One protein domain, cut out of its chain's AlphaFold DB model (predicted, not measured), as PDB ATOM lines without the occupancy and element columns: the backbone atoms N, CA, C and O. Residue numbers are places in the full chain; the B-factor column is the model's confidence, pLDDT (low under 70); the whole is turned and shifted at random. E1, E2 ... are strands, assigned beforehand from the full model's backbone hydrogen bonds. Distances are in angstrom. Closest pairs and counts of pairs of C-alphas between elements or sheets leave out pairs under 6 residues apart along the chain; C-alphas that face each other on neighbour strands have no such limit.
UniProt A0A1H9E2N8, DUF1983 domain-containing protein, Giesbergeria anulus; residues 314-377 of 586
ATOM      1  N   GLY A 314       9.474  18.344 -29.906       89.81
ATOM      2  CA  GLY A 314      10.073  19.357 -29.053       89.81
ATOM      3  C   GLY A 314       9.490  20.731 -29.348       89.81
ATOM      4  O   GLY A 314       9.521  21.190 -30.483       89.81
ATOM      5  N   LEU A 315       8.984  21.396 -28.320       88.38
ATOM      6  CA  LEU A 315       8.587  22.796 -28.344       88.38
ATOM      7  C   LEU A 315       9.683  23.590 -27.643       88.38
ATOM      8  O   LEU A 315      10.079  23.237 -26.531       88.38
ATOM      9  N   ALA A 316      10.175  24.639 -28.287       86.31
ATOM     10  CA  ALA A 316      11.139  25.553 -27.699       86.31
ATOM     11  C   ALA A 316      10.705  26.994 -27.955       86.31
ATOM     12  O   ALA A 316      10.345  27.352 -29.076       86.31
ATOM     13  N   ALA A 317      10.764  27.814 -26.916       86.88
ATOM     14  CA  ALA A 317      10.619  29.256 -27.006       86.88
ATOM     15  C   ALA A 317      11.785  29.885 -26.251       86.88
ATOM     16  O   ALA A 317      11.991  29.585 -25.074       86.88
ATOM     17  N   THR A 318      12.555  30.721 -26.937       84.00
ATOM     18  CA  THR A 318      13.712  31.413 -26.371       84.00
ATOM     19  C   THR A 318      13.660  32.881 -26.727       84.00
ATOM     20  O   THR A 318      13.511  33.224 -27.894       84.00
ATOM     21  N   ASP A 319      13.829  33.743 -25.740       84.56
ATOM     22  CA  ASP A 319      14.058  35.168 -25.932       84.56
ATOM     23  C   ASP A 319      15.440  35.480 -25.382       84.56
ATOM     24  O   ASP A 319      15.710  35.178 -24.220       84.56
ATOM     25  N   ASN A 320      16.336  36.023 -26.204       70.50
ATOM     26  CA  ASN A 320      17.603  36.512 -25.679       70.50
ATOM     27  C   ASN A 320      17.352  37.855 -24.978       70.50
ATOM     28  O   ASN A 320      16.469  38.606 -25.370       70.50
ATOM     29  N   GLY A 321      18.123  38.215 -23.949       65.94
ATOM     30  CA  GLY A 321      17.928  39.479 -23.211       65.94
ATOM     31  C   GLY A 321      18.006  40.780 -24.046       65.94
ATOM     32  O   GLY A 321      17.924  41.862 -23.473       65.94
ATOM     33  N   ALA A 322      18.174  40.687 -25.372       71.31
ATOM     34  CA  ALA A 322      18.138  41.769 -26.352       71.31
ATOM     35  C   ALA A 322      16.804  41.862 -27.138       71.31
ATOM     36  O   ALA A 322      16.696  42.714 -28.020       71.31
ATOM     37  N   GLY A 323      15.798  41.031 -26.827       67.50
ATOM     38  CA  GLY A 323      14.444  41.096 -27.398       67.50
ATOM     39  C   GLY A 323      14.233  40.303 -28.691       67.50
ATOM     40  O   GLY A 323      13.221  40.499 -29.369       67.50
ATOM     41  N   ASN A 324      15.165  39.419 -29.063       77.00
ATOM     42  CA  ASN A 324      14.986  38.521 -30.204       77.00
ATOM     43  C   ASN A 324      14.346  37.211 -29.732       77.00
ATOM     44  O   ASN A 324      15.036  36.239 -29.410       77.00
ATOM     45  N   ALA A 325      13.014  37.187 -29.741       80.94
ATOM     46  CA  ALA A 325      12.230  35.992 -29.471       80.94
ATOM     47  C   ALA A 325      12.231  35.046 -30.682       80.94
ATOM     48  O   ALA A 325      11.889  35.420 -31.804       80.94
ATOM     49  N   THR A 326      12.581  33.789 -30.443       82.94
ATOM     50  CA  THR A 326      12.520  32.697 -31.414       82.94
ATOM     51  C   THR A 326      11.684  31.562 -30.839       82.94
ATOM     52  O   THR A 326      11.768  31.233 -29.655       82.94
ATOM     53  N   SER A 327      10.841  30.966 -31.679       85.75
ATOM     54  CA  SER A 327      10.057  29.786 -31.323       85.75
ATOM     55  C   SER A 327      10.242  28.711 -32.381       85.75
ATOM     56  O   SER A 327      10.378  29.011 -33.568       85.75
ATOM     57  N   ALA A 328      10.293  27.460 -31.940       80.88
ATOM     58  CA  ALA A 328      10.480  26.316 -32.812       80.88
ATOM     59  C   ALA A 328       9.633  25.133 -32.342       80.88
ATOM     60  O   ALA A 328       9.558  24.828 -31.149       80.88
ATOM     61  N   ILE A 329       9.044  24.442 -33.316       86.62
ATOM     62  CA  ILE A 329       8.502  23.095 -33.156       86.62
ATOM     63  C   ILE A 329       9.431  22.166 -33.929       86.62
ATOM     64  O   ILE A 329       9.606  22.318 -35.136       86.62
ATOM     65  N   ILE A 330      10.044  21.222 -33.228       83.81
ATOM     66  CA  ILE A 330      11.005  20.268 -33.776       83.81
ATOM     67  C   ILE A 330      10.359  18.892 -33.703       83.81
ATOM     68  O   ILE A 330       9.993  18.438 -32.621       83.81
ATOM     69  N   MET A 331      10.213  18.224 -34.842       87.44
ATOM     70  CA  MET A 331       9.655  16.875 -34.916       87.44
ATOM     71  C   MET A 331      10.689  15.941 -35.528       87.44
ATOM     72  O   MET A 331      11.317  16.281 -36.527       87.44
ATOM     73  N   ALA A 332      10.861  14.769 -34.928       84.31
ATOM     74  CA  ALA A 332      11.725  13.719 -35.447       84.31
ATOM     75  C   ALA A 332      10.919  12.425 -35.533       84.31
ATOM     76  O   ALA A 332      10.473  11.906 -34.508       84.31
ATOM     77  N   ALA A 333      10.688  11.956 -36.756       83.12
ATOM     78  CA  ALA A 333       9.977  10.724 -37.076       83.12
ATOM     79  C   ALA A 333      10.242  10.349 -38.543       83.12
ATOM     80  O   ALA A 333      10.503  11.230 -39.361       83.12
ATOM     81  N   ASP A 334      10.098   9.067 -38.887       79.69
ATOM     82  CA  ASP A 334      10.206   8.602 -40.279       79.69
ATOM     83  C   ASP A 334       9.013   9.040 -41.145       79.69
ATOM     84  O   ASP A 334       9.135   9.197 -42.358       79.69
ATOM     85  N   LYS A 335       7.835   9.220 -40.532       76.00
ATOM     86  CA  LYS A 335       6.599   9.632 -41.211       76.00
ATOM     87  C   LYS A 335       5.815  10.615 -40.354       76.00
ATOM     88  O   LYS A 335       5.666  10.409 -39.151       76.00
ATOM     89  N   PHE A 336       5.256  11.634 -40.997       76.50
ATOM     90  CA  PHE A 336       4.383  12.621 -40.373       76.50
ATOM     91  C   PHE A 336       3.108  12.793 -41.207       76.50
ATOM     92  O   PHE A 336       3.177  12.947 -42.421       76.50
ATOM     93  N   ALA A 337       1.938  12.763 -40.568       71.56
ATOM     94  CA  ALA A 337       0.655  12.927 -41.244       71.56
ATOM     95  C   ALA A 337      -0.310  13.758 -40.391       71.56
ATOM     96  O   ALA A 337      -0.377  13.590 -39.174       71.56
ATOM     97  N   ILE A 338      -1.086  14.622 -41.047       73.62
ATOM     98  CA  ILE A 338      -2.206  15.355 -40.445       73.62
ATOM     99  C   ILE A 338      -3.478  14.760 -41.039       73.62
ATOM    100  O   ILE A 338      -3.691  14.839 -42.247       73.62
ATOM    101  N   VAL A 339      -4.305  14.140 -40.202       66.31
ATOM    102  CA  VAL A 339      -5.507  13.411 -40.628       66.31
ATOM    103  C   VAL A 339      -6.767  14.018 -40.011       66.31
ATOM    104  O   VAL A 339      -6.718  14.636 -38.949       66.31
ATOM    105  N   ALA A 340      -7.909  13.856 -40.681       66.12
ATOM    106  CA  ALA A 340      -9.196  14.311 -40.161       66.12
ATOM    107  C   ALA A 340      -9.638  13.481 -38.930       66.12
ATOM    108  O   ALA A 340      -9.280  12.306 -38.842       66.12
ATOM    109  N   PRO A 341     -10.478  14.020 -38.021       57.69
ATOM    110  CA  PRO A 341     -10.885  13.329 -36.786       57.69
ATOM    111  C   PRO A 341     -11.572  11.962 -36.967       57.69
ATOM    112  O   PRO A 341     -11.599  11.170 -36.034       57.69
ATOM    113  N   GLY A 342     -12.134  11.677 -38.147       63.22
ATOM    114  CA  GLY A 342     -12.758  10.387 -38.476       63.22
ATOM    115  C   GLY A 342     -11.809   9.340 -39.075       63.22
ATOM    116  O   GLY A 342     -12.263   8.282 -39.503       63.22
ATOM    117  N   TYR A 343     -10.510   9.629 -39.171       62.53
ATOM    118  CA  TYR A 343      -9.531   8.740 -39.793       62.53
ATOM    119  C   TYR A 343      -9.154   7.567 -38.870       62.53
ATOM    120  O   TYR A 343      -8.552   7.771 -37.821       62.53
ATOM    121  N   SER A 344      -9.452   6.325 -39.271       59.31
ATOM    122  CA  SER A 344      -9.141   5.106 -38.495       59.31
ATOM    123  C   SER A 344      -7.990   4.262 -39.066       59.31
ATOM    124  O   SER A 344      -7.537   3.316 -38.425       59.31
ATOM    125  N   GLY A 345      -7.477   4.606 -40.251       59.47
ATOM    126  CA  GLY A 345      -6.566   3.773 -41.051       59.47
ATOM    127  C   GLY A 345      -5.096   3.768 -40.620       59.47
ATOM    128  O   GLY A 345      -4.223   3.725 -41.481       59.47
ATOM    129  N   GLY A 346      -4.789   3.875 -39.325       58.19
ATOM    130  CA  GLY A 346      -3.396   3.853 -38.844       58.19
ATOM    131  C   GLY A 346      -3.094   4.717 -37.620       58.19
ATOM    132  O   GLY A 346      -1.932   5.026 -37.371       58.19
ATOM    133  N   MET A 347      -4.112   5.098 -36.843       57.03
ATOM    134  CA  MET A 347      -3.956   5.956 -35.659       57.03
ATOM    135  C   MET A 347      -3.094   5.326 -34.545       57.03
ATOM    136  O   MET A 347      -2.665   6.029 -33.636       57.03
ATOM    137  N   THR A 348      -2.819   4.019 -34.620       58.38
ATOM    138  CA  THR A 348      -2.080   3.270 -33.593       58.38
ATOM    139  C   THR A 348      -0.780   2.615 -34.068       58.38
ATOM    140  O   THR A 348      -0.001   2.207 -33.214       58.38
ATOM    141  N   THR A 349      -0.505   2.487 -35.376       59.00
ATOM    142  CA  THR A 349       0.625   1.648 -35.847       59.00
ATOM    143  C   THR A 349       1.280   2.080 -37.167       59.00
ATOM    144  O   THR A 349       1.809   1.218 -37.854       59.00
ATOM    145  N   VAL A 350       1.313   3.382 -37.494       63.41
ATOM    146  CA  VAL A 350       1.935   4.012 -38.694       63.41
ATOM    147  C   VAL A 350       0.906   4.391 -39.781       63.41
ATOM    148  O   VAL A 350       0.150   3.531 -40.232       63.41
ATOM    149  N   PRO A 351       0.881   5.661 -40.250       66.19
ATOM    150  CA  PRO A 351       0.025   6.072 -41.360       66.19
ATOM    151  C   PRO A 351       0.459   5.421 -42.699       66.19
ATOM    152  O   PRO A 351       1.663   5.278 -42.957       66.19
ATOM    153  N   PRO A 352      -0.487   5.040 -43.581       67.62
ATOM    154  CA  PRO A 352      -0.215   4.556 -44.933       67.62
ATOM    155  C   PRO A 352       0.524   5.610 -45.762       67.62
ATOM    156  O   PRO A 352       0.320   6.807 -45.568       67.62
ATOM    157  N   ALA A 353       1.345   5.170 -46.721       65.12
ATOM    158  CA  ALA A 353       2.166   6.067 -47.544       65.12
ATOM    159  C   ALA A 353       1.337   7.154 -48.258       65.12
ATOM    160  O   ALA A 353       1.696   8.320 -48.200       65.12
ATOM    161  N   GLY A 354       0.167   6.810 -48.812       67.69
ATOM    162  CA  GLY A 354      -0.712   7.770 -49.499       67.69
ATOM    163  C   GLY A 354      -1.424   8.788 -48.595       67.69
ATOM    164  O   GLY A 354      -2.190   9.607 -49.089       67.69
ATOM    165  N   SER A 355      -1.224   8.732 -47.275       66.19
ATOM    166  CA  SER A 355      -1.785   9.687 -46.308       66.19
ATOM    167  C   SER A 355      -0.724  10.614 -45.707       66.19
ATOM    168  O   SER A 355      -1.023  11.353 -44.771       66.19
ATOM    169  N   VAL A 356       0.507  10.571 -46.227       69.06
ATOM    170  CA  VAL A 356       1.625  11.437 -45.841       69.06
ATOM    171  C   VAL A 356       1.707  12.588 -46.859       69.06
ATOM    172  O   VAL A 356       2.251  12.405 -47.941       69.06
ATOM    173  N   PRO A 357       1.144  13.779 -46.568       68.44
ATOM    174  CA  PRO A 357       1.115  14.887 -47.527       68.44
ATOM    175  C   PRO A 357       2.494  15.518 -47.759       68.44
ATOM    176  O   PRO A 357       2.686  16.205 -48.760       68.44
ATOM    177  N   PHE A 358       3.439  15.307 -46.839       73.44
ATOM    178  CA  PHE A 358       4.829  15.719 -46.971       73.44
ATOM    179  C   PHE A 358       5.759  14.745 -46.249       73.44
ATOM    180  O   PHE A 358       5.430  14.252 -45.170       73.44
ATOM    181  N   GLY A 359       6.939  14.502 -46.809       69.56
ATOM    182  CA  GLY A 359       7.932  13.617 -46.202       69.56
ATOM    183  C   GLY A 359       9.355  13.967 -46.606       69.56
ATOM    184  O   GLY A 359       9.582  14.756 -47.520       69.56
ATOM    185  N   VAL A 360      10.318  13.383 -45.896       67.00
ATOM    186  CA  VAL A 360      11.737  13.455 -46.246       67.00
ATOM    187  C   VAL A 360      12.142  12.101 -46.799       67.00
ATOM    188  O   VAL A 360      11.902  11.074 -46.167       67.00
ATOM    189  N   GLU A 361      12.759  12.088 -47.970       73.75
ATOM    190  CA  GLU A 361      13.347  10.877 -48.536       73.75
ATOM    191  C   GLU A 361      14.853  11.054 -48.717       73.75
ATOM    192  O   GLU A 361      15.336  12.137 -49.063       73.75
ATOM    193  N   ASN A 362      15.595   9.973 -48.482       74.69
ATOM    194  CA  ASN A 362      17.024   9.922 -48.747       74.69
ATOM    195  C   ASN A 362      17.250   9.497 -50.196       74.69
ATOM    196  O   ASN A 362      16.784   8.447 -50.635       74.69
ATOM    197  N   LEU A 363      17.988  10.316 -50.932       66.50
ATOM    198  CA  LEU A 363      18.387  10.033 -52.296       66.50
ATOM    199  C   LEU A 363      19.519   8.994 -52.312       66.50
ATOM    200  O   LEU A 363      20.448   9.093 -51.501       66.50
ATOM    201  N   PRO A 364      19.524   8.070 -53.291       63.41
ATOM    202  CA  PRO A 364      20.607   7.101 -53.484       63.41
ATOM    203  C   PRO A 364      22.001   7.733 -53.630       63.41
ATOM    204  O   PRO A 364      23.009   7.073 -53.401       63.41
ATOM    205  N   SER A 365      22.066   9.014 -54.002       68.62
ATOM    206  CA  SER A 365      23.293   9.788 -54.203       68.62
ATOM    207  C   SER A 365      23.825  10.493 -52.945       68.62
ATOM    208  O   SER A 365      24.774  11.263 -53.060       68.62
ATOM    209  N   GLY A 366      23.239  10.269 -51.760       53.69
ATOM    210  CA  GLY A 366      23.749  10.822 -50.497       53.69
ATOM    211  C   GLY A 366      23.262  12.237 -50.158       53.69
ATOM    212  O   GLY A 366      24.058  13.103 -49.812       53.69
ATOM    213  N   GLY A 367      21.950  12.470 -50.218       68.25
ATOM    214  CA  GLY A 367      21.300  13.699 -49.741       68.25
ATOM    215  C   GLY A 367      19.840  13.438 -49.373       68.25
ATOM    216  O   GLY A 367      19.339  12.351 -49.647       68.25
ATOM    217  N   SER A 368      19.141  14.408 -48.783       70.44
ATOM    218  CA  SER A 368      17.712  14.286 -48.455       70.44
ATOM    219  C   SER A 368      16.901  15.348 -49.193       70.44
ATOM    220  O   SER A 368      17.345  16.490 -49.312       70.44
ATOM    221  N   ARG A 369      15.707  14.996 -49.678       68.94
ATOM    222  CA  ARG A 369      14.752  15.962 -50.249       68.94
ATOM    223  C   ARG A 369      13.410  15.885 -49.541       68.94
ATOM    224  O   ARG A 369      13.045  14.839 -49.009       68.94
ATOM    225  N   ILE A 370      12.697  17.007 -49.550       76.62
ATOM    226  CA  ILE A 370      11.314  17.092 -49.088       76.62
ATOM    227  C   ILE A 370      10.414  16.856 -50.300       76.62
ATOM    228  O   ILE A 370      10.580  17.531 -51.317       76.62
ATOM    229  N   TYR A 371       9.481  15.916 -50.194       75.50
ATOM    230  CA  TYR A 371       8.460  15.666 -51.212       75.50
ATOM    231  C   TYR A 371       7.068  16.040 -50.697       75.50
ATOM    232  O   TYR A 371       6.841  16.128 -49.488       75.50
ATOM    233  N   MET A 372       6.147  16.269 -51.634       77.62
ATOM    234  CA  MET A 372       4.724  16.496 -51.390       77.62
ATOM    235  C   MET A 372       3.923  15.635 -52.373       77.62
ATOM    236  O   MET A 372       4.016  15.852 -53.578       77.62
ATOM    237  N   ASP A 373       3.148  14.677 -51.863       71.19
ATOM    238  CA  ASP A 373       2.370  13.733 -52.690       71.19
ATOM    239  C   ASP A 373       0.984  14.277 -53.090       71.19
ATOM    240  O   ASP A 373       0.267  13.666 -53.881       71.19
ATOM    241  N   ALA A 374       0.587  15.433 -52.545       70.69
ATOM    242  CA  ALA A 374      -0.711  16.062 -52.778       70.69
ATOM    243  C   ALA A 374      -0.593  17.415 -53.502       70.69
ATOM    244  O   ALA A 374       0.461  18.050 -53.519       70.69
ATOM    245  N   ASN A 375      -1.714  17.889 -54.060       71.25
ATOM    246  CA  ASN A 375      -1.799  19.203 -54.697       71.25
ATOM    247  C   ASN A 375      -1.430  20.322 -53.711       71.25
ATOM    248  O   ASN A 375      -2.038  20.452 -52.646       71.25
ATOM    249  N   VAL A 376      -0.489  21.178 -54.109       75.88
ATOM    250  CA  VAL A 376      -0.053  22.331 -53.315       75.88
ATOM    251  C   VAL A 376      -0.728  23.591 -53.846       75.88
ATOM    252  O   VAL A 376      -0.448  24.033 -54.959       75.88
ATOM    253  N   GLN A 377      -1.608  24.198 -53.046       78.19
ATOM    254  CA  GLN A 377      -2.133  25.532 -53.336       78.19
ATOM    255  C   GLN A 377      -1.302  26.588 -52.604       78.19
ATOM    256  O   GLN A 377      -1.355  26.687 -51.379       78.19
TER     257      GLN A 377
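This is residues 314 to 377 of the 586 residues of the protein "DUF1983 domain-containing protein" of Giesbergeria anulus (UniProt A0A1H9E2N8). With little regular structure, this is two separate two-stranded hairpins, a longer one, E1 and E2, reaching out along the longest axis, and a shorter one, E3 and E4, joined by a wide loop, residues 333 to 358. The 64 printed residues hold four strands, E1 to E4 in chain order, both sheets antiparallel, and no named helix; the class is all strand, with 24 residues in named elements. It is only just extended, close to loose, radius of gyration of the C-alphas 16.4 A, spans 46 by 38 by 28 A.

Find C-alpha 314 at (10.073, 19.357, -29.053); E1 runs from there to residue 319, 16.6 A. E2, residues 325 to 332, covers 23.1 A. E3 is residues 359 to 363, 12.6 A; E4, residues 367 to 371, 13.1 A, ends at C-alpha 371, (8.460, 15.666, -51.212).

In the hairpin E1 and E2, at 166 degrees, look for N 316 and O 328, 2.9 A, within hydrogen-bond range. In the hairpin E3 and E4, at 146 degrees, N 363 and O 367 are within range at 2.8 A. E2 and E3 are apart.

The C-alphas farthest apart, Ala 322 and Gly 345, are 47.6 A apart. The printed part has no cut; the link E2 to E3 is long. Mean pLDDT of the printed part is 72.2, with residues 339 to 357 among those under 70.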